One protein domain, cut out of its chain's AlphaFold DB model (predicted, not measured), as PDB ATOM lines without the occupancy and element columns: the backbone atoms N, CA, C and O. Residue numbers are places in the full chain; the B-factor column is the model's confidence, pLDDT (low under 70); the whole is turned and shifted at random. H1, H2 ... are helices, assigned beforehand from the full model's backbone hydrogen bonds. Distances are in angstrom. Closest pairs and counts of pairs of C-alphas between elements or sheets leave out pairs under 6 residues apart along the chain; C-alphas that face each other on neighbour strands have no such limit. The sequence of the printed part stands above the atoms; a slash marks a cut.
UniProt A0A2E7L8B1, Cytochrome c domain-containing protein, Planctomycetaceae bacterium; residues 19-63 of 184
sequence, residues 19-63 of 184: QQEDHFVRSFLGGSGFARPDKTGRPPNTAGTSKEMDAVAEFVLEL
ATOM      1  N   GLN A  19      -8.170  40.663  11.697       84.88
ATOM      2  CA  GLN A  19      -9.074  40.225  12.754       84.88
ATOM      3  C   GLN A  19      -8.972  41.087  14.027       84.88
ATOM      4  O   GLN A  19      -9.945  41.184  14.783       84.88
ATOM      5  N   GLN A  20      -7.832  41.741  14.275       79.75
ATOM      6  CA  GLN A  20      -7.674  42.647  15.417       79.75
ATOM      7  C   GLN A  20      -8.488  43.943  15.275       79.75
ATOM      8  O   GLN A  20      -8.815  44.561  16.292       79.75
ATOM      9  N   GLU A  21      -8.924  44.293  14.061       78.62
ATOM     10  CA  GLU A  21      -9.822  45.430  13.817       78.62
ATOM     11  C   GLU A  21     -11.207  45.239  14.458       78.62
ATOM     12  O   GLU A  21     -11.946  46.206  14.623       78.62
ATOM     13  N   ASP A  22     -11.575  44.033  14.917       79.25
ATOM     14  CA  ASP A  22     -12.826  43.838  15.667       79.25
ATOM     15  C   ASP A  22     -12.919  44.753  16.896       79.25
ATOM     16  O   ASP A  22     -13.997  45.232  17.256       79.25
ATOM     17  N   HIS A  23     -11.775  45.022  17.533       76.00
ATOM     18  CA  HIS A  23     -11.721  45.951  18.650       76.00
ATOM     19  C   HIS A  23     -12.123  47.366  18.211       76.00
ATOM     20  O   HIS A  23     -12.927  48.015  18.885       76.00
ATOM     21  N   PHE A  24     -11.625  47.823  17.061       74.69
ATOM     22  CA  PHE A  24     -11.993  49.106  16.470       74.69
ATOM     23  C   PHE A  24     -13.472  49.145  16.048       74.69
ATOM     24  O   PHE A  24     -14.174  50.103  16.377       74.69
ATOM     25  N   VAL A  25     -13.982  48.072  15.427       75.62
ATOM     26  CA  VAL A  25     -15.397  47.939  15.031       75.62
ATOM     27  C   VAL A  25     -16.337  48.124  16.220       75.62
ATOM     28  O   VAL A  25     -17.343  48.816  16.109       75.62
ATOM     29  N   ARG A  26     -16.025  47.535  17.374       76.00
ATOM     30  CA  ARG A  26     -16.883  47.646  18.561       76.00
ATOM     31  C   ARG A  26     -16.765  48.979  19.275       76.00
ATOM     32  O   ARG A  26     -17.763  49.508  19.746       76.00
ATOM     33  N   SER A  27     -15.539  49.475  19.410       73.75
ATOM     34  CA  SER A  27     -15.260  50.663  20.214       73.75
ATOM     35  C   SER A  27     -15.585  51.942  19.452       73.75
ATOM     36  O   SER A  27     -16.479  52.682  19.847       73.75
ATOM     37  N   PHE A  28     -14.879  52.191  18.353       67.88
ATOM     38  CA  PHE A  28     -14.976  53.439  17.610       67.88
ATOM     39  C   PHE A  28     -16.183  53.452  16.667       67.88
ATOM     40  O   PHE A  28     -16.879  54.459  16.589       67.88
ATOM     41  N   LEU A  29     -16.467  52.332  15.987       70.25
ATOM     42  CA  LEU A  29     -17.608  52.238  15.062       70.25
ATOM     43  C   LEU A  29     -18.924  51.832  15.750       70.25
ATOM     44  O   LEU A  29     -19.972  51.846  15.109       70.25
ATOM     45  N   GLY A  30     -18.892  51.460  17.037       72.75
ATOM     46  CA  GLY A  30     -20.081  51.089  17.816       72.75
ATOM     47  C   GLY A  30     -20.779  49.796  17.366       72.75
ATOM     48  O   GLY A  30     -21.931  49.557  17.723       72.75
ATOM     49  N   GLY A  31     -20.115  48.963  16.563       80.06
ATOM     50  CA  GLY A  31     -20.659  47.717  16.033       80.06
ATOM     51  C   GLY A  31     -20.704  46.576  17.053       80.06
ATOM     52  O   GLY A  31     -20.027  46.575  18.080       80.06
ATOM     53  N   SER A  32     -21.465  45.524  16.744       82.25
ATOM     54  CA  SER A  32     -21.574  44.337  17.604       82.25
ATOM     55  C   SER A  32     -20.373  43.393  17.531       82.25
ATOM     56  O   SER A  32     -20.362  42.435  18.300       82.25
ATOM     57  N   GLY A  33     -19.418  43.626  16.617       81.44
ATOM     58  CA  GLY A  33     -18.259  42.775  16.295       81.44
ATOM     59  C   GLY A  33     -18.592  41.324  15.919       81.44
ATOM     60  O   GLY A  33     -19.755  40.927  15.891       81.44
ATOM     61  N   PHE A  34     -17.560  40.525  15.649       83.25
ATOM     62  CA  PHE A  34     -17.675  39.166  15.106       83.25
ATOM     63  C   PHE A  34     -17.375  38.072  16.139       83.25
ATOM     64  O   PHE A  34     -18.153  37.132  16.279       83.25
ATOM     65  N   ALA A  35     -16.300  38.199  16.925       80.56
ATOM     66  CA  ALA A  35     -16.025  37.237  18.003       80.56
ATOM     67  C   ALA A  35     -16.646  37.674  19.337       80.56
ATOM     68  O   ALA A  35     -16.668  38.863  19.672       80.56
ATOM     69  N   ARG A  36     -17.147  36.707  20.113       74.62
ATOM     70  CA  ARG A  36     -17.664  36.943  21.469       74.62
ATOM     71  C   ARG A  36     -16.499  37.108  22.459       74.62
ATOM     72  O   ARG A  36     -15.501  36.407  22.307       74.62
ATOM     73  N   PRO A  37     -16.609  37.990  23.467       68.69
ATOM     74  CA  PRO A  37     -15.634  38.042  24.555       68.69
ATOM     75  C   PRO A  37     -15.615  36.709  25.318       68.69
ATOM     76  O   PRO A  37     -16.674  36.112  25.529       68.69
ATOM     77  N   ASP A  38     -14.438  36.256  25.744       68.50
ATOM     78  CA  ASP A  38     -14.307  35.141  26.680       68.50
ATOM     79  C   ASP A  38     -14.298  35.640  28.141       68.50
ATOM     80  O   ASP A  38     -14.443  36.832  28.422       68.50
ATOM     81  N   LYS A  39     -14.165  34.719  29.106       64.44
ATOM     82  CA  LYS A  39     -14.198  35.035  30.548       64.44
ATOM     83  C   LYS A  39     -13.026  35.906  31.025       64.44
ATOM     84  O   LYS A  39     -13.112  36.478  32.107       64.44
ATOM     85  N   THR A  40     -11.942  35.980  30.257       65.31
ATOM     86  CA  THR A  40     -10.742  36.788  30.531       65.31
ATOM     87  C   THR A  40     -10.762  38.140  29.816       65.31
ATOM     88  O   THR A  40      -9.860  38.953  30.005       65.31
ATOM     89  N   GLY A  41     -11.800  38.404  29.019       66.69
ATOM     90  CA  GLY A  41     -11.862  39.537  28.108       66.69
ATOM     91  C   GLY A  41     -11.721  39.061  26.667       66.69
ATOM     92  O   GLY A  41     -12.318  38.065  26.272       66.69
ATOM     93  N   ARG A  42     -10.992  39.801  25.833       65.25
ATOM     94  CA  ARG A  42     -10.802  39.432  24.429       65.25
ATOM     95  C   ARG A  42      -9.363  38.996  24.185       65.25
ATOM     96  O   ARG A  42      -8.468  39.746  24.576       65.25
ATOM     97  N   PRO A  43      -9.115  37.858  23.510       63.81
ATOM     98  CA  PRO A  43      -7.759  37.500  23.137       63.81
ATOM     99  C   PRO A  43      -7.141  38.585  22.240       63.81
ATOM    100  O   PRO A  43      -7.831  39.143  21.381       63.81
ATOM    101  N   PRO A  44      -5.836  38.872  22.396       65.38
ATOM    102  CA  PRO A  44      -5.140  39.873  21.592       65.38
ATOM    103  C   PRO A  44      -5.053  39.484  20.112       65.38
ATOM    104  O   PRO A  44      -4.824  40.350  19.279       65.38
ATOM    105  N   ASN A  45      -5.249  38.209  19.763       75.31
ATOM    106  CA  ASN A  45      -5.441  37.743  18.393       75.31
ATOM    107  C   ASN A  45      -6.751  36.948  18.312       75.31
ATOM    108  O   ASN A  45      -6.957  36.005  19.070       75.31
ATOM    109  N   THR A  46      -7.622  37.339  17.392       78.31
ATOM    110  CA  THR A  46      -8.965  36.783  17.183       78.31
ATOM    111  C   THR A  46      -9.048  35.847  15.973       78.31
ATOM    112  O   THR A  46     -10.135  35.347  15.677       78.31
ATOM    113  N   ALA A  47      -7.936  35.566  15.289       84.56
ATOM    114  CA  ALA A  47      -7.898  34.560  14.228       84.56
ATOM    115  C   ALA A  47      -8.375  33.189  14.745       84.56
ATOM    116  O   ALA A  47      -7.984  32.761  15.833       84.56
ATOM    117  N   GLY A  48      -9.239  32.514  13.984       86.19
ATOM    118  CA  GLY A  48      -9.800  31.210  14.352       86.19
ATOM    119  C   GLY A  48     -10.926  31.259  15.392       86.19
ATOM    120  O   GLY A  48     -11.480  30.217  15.740       86.19
ATOM    121  N   THR A  49     -11.280  32.443  15.913       85.38
ATOM    122  CA  THR A  49     -12.314  32.586  16.961       85.38
ATOM    123  C   THR A  49     -13.729  32.802  16.413       85.38
ATOM    124  O   THR A  49     -14.703  32.585  17.133       85.38
ATOM    125  N   SER A  50     -13.863  33.212  15.148       88.06
ATOM    126  CA  SER A  50     -15.137  33.364  14.433       88.06
ATOM    127  C   SER A  50     -14.921  33.053  12.955       88.06
ATOM    128  O   SER A  50     -14.079  33.674  12.309       88.06
ATOM    129  N   LYS A  51     -15.725  32.128  12.415       91.00
ATOM    130  CA  LYS A  51     -15.683  31.759  10.993       91.00
ATOM    131  C   LYS A  51     -16.032  32.940  10.091       91.00
ATOM    132  O   LYS A  51     -15.460  33.082   9.020       91.00
ATOM    133  N   GLU A  52     -16.953  33.791  10.533       89.19
ATOM    134  CA  GLU A  52     -17.358  35.004   9.828       89.19
ATOM    135  C   GLU A  52     -16.206  36.009   9.777       89.19
ATOM    136  O   GLU A  52     -15.942  36.580   8.723       89.19
ATOM    137  N   MET A  53     -15.487  36.192  10.890       87.94
ATOM    138  CA  MET A  53     -14.324  37.079  10.925       87.94
ATOM    139  C   MET A  53     -13.181  36.562  10.053       87.94
ATOM    140  O   MET A  53     -12.551  37.343   9.344       87.94
ATOM    141  N   ASP A  54     -12.921  35.256  10.083       89.75
ATOM    142  CA  ASP A  54     -11.887  34.656   9.243       89.75
ATOM    143  C   ASP A  54     -12.243  34.776   7.753       89.75
ATOM    144  O   ASP A  54     -11.386  35.159   6.963       89.75
ATOM    145  N   ALA A  55     -13.513  34.575   7.381       91.31
ATOM    146  CA  ALA A  55     -13.980  34.763   6.007       91.31
ATOM    147  C   ALA A  55     -13.883  36.228   5.541       91.31
ATOM    148  O   ALA A  55     -13.479  36.491   4.410       91.31
ATOM    149  N   VAL A  56     -14.216  37.203   6.400       88.31
ATOM    150  CA  VAL A  56     -14.026  38.633   6.088       88.31
ATOM    151  C   VAL A  56     -12.541  38.963   5.942       88.31
ATOM    152  O   VAL A  56     -12.170  39.688   5.022       88.31
ATOM    153  N   ALA A  57     -11.686  38.435   6.820       87.12
ATOM    154  CA  ALA A  57     -10.247  38.654   6.739       87.12
ATOM    155  C   ALA A  57      -9.652  38.070   5.452       87.12
ATOM    156  O   ALA A  57      -8.871  38.753   4.794       87.12
ATOM    157  N   GLU A  58     -10.048  36.856   5.067       89.50
ATOM    158  CA  GLU A  58      -9.655  36.231   3.801       89.50
ATOM    159  C   GLU A  58     -10.110  37.080   2.608       89.50
ATOM    160  O   GLU A  58      -9.273  37.501   1.811       89.50
ATOM    161  N   PHE A  59     -11.392  37.460   2.561       89.56
ATOM    162  CA  PHE A  59     -11.920  38.339   1.517       89.56
ATOM    163  C   PHE A  59     -11.127  39.648   1.400       89.56
ATOM    164  O   PHE A  59     -10.739  40.033   0.301       89.56
ATOM    165  N   VAL A  60     -10.850  40.329   2.519       85.00
ATOM    166  CA  VAL A  60     -10.103  41.599   2.532       85.00
ATOM    167  C   VAL A  60      -8.666  41.424   2.034       85.00
ATOM    168  O   VAL A  60      -8.165  42.287   1.309       85.00
ATOM    169  N   LEU A  61      -8.001  40.326   2.399       83.56
ATOM    170  CA  LEU A  61      -6.624  40.035   1.985       83.56
ATOM    171  C   LEU A  61      -6.514  39.655   0.501       83.56
ATOM    172  O   LEU A  61      -5.458  39.866  -0.096       83.56
ATOM    173  N   GLU A  62      -7.591  39.149  -0.104       87.56
ATOM    174  CA  GLU A  62      -7.667  38.830  -1.534       87.56
ATOM    175  C   GLU A  62      -7.996  40.037  -2.428       87.56
ATOM    176  O   GLU A  62      -7.875  39.955  -3.654       87.56
ATOM    177  N   LEU A  63      -8.390  41.179  -1.850       84.69
ATOM    178  CA  LEU A  63      -8.749  42.361  -2.631       84.69
ATOM    179  C   LEU A  63      -7.556  42.879  -3.443       84.69
ATOM    180  O   LEU A  63      -6.507  43.250  -2.915       84.69
TER     181      LEU A  63
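Overview. This is residues 19 to 63 of the 184 residues of the protein "Cytochrome c domain-containing protein" of Planctomycetaceae bacterium (UniProt A0A2E7L8B1). Two short helices make a loose T, the first residue of H1, Gln 19, coming near the middle of H2 at Ala 57, and a long loop, residues 28 to 50, joins them. The loop runs from the far end of H1 out to a turn about Lys 39, then folds back to the start of H2, and this turn and H2 lie at opposite ends of the longest axis. The printed part has 45 residues with two named helices, H1 then H2, and no named strand; its class is all helix, with under half of the residues, 21, in named elements. It is compact, with a radius of gyration of the C-alphas of 10.5 A and spans of 33 by 22 by 14 A.

Arrangement. Start with H1, residues 19 to 27, and look on to H2, residues 51 to 62: they only just touch, with 3 pairs of C-alphas within 8 A. The closest C-alphas are those of Gln 19 and Ala 57, 6.3 A apart, and H2 touches H1 with residues 53 to 57 alone. They run opposite ways at a steep tilt of 68 degrees, only just short of about perpendicular. In H2 every O i to N i+4 pair is within hydrogen-bond range; in H1 3 of 5 are.

Along the chain. Find C-alpha 19 at (-9.074, 40.225, 12.754); from there H1 runs 14.2 A to C-alpha 27. Go on to C-alpha 51 at (-15.683, 31.759, 10.993), where H2 begins; it runs 16.5 A to C-alpha 62 at (-7.667, 38.830, -1.534).

Size, cuts and confidence. The two C-alphas farthest apart are those of Lys 39 and Leu 63, 34.4 A. The printed part has no cut, and the link from H1 to H2 is long, 23 residues. In the B-factor column, residue 28 and residues 37 to 44 are under 70; the mean pLDDT of the printed part is 79.2.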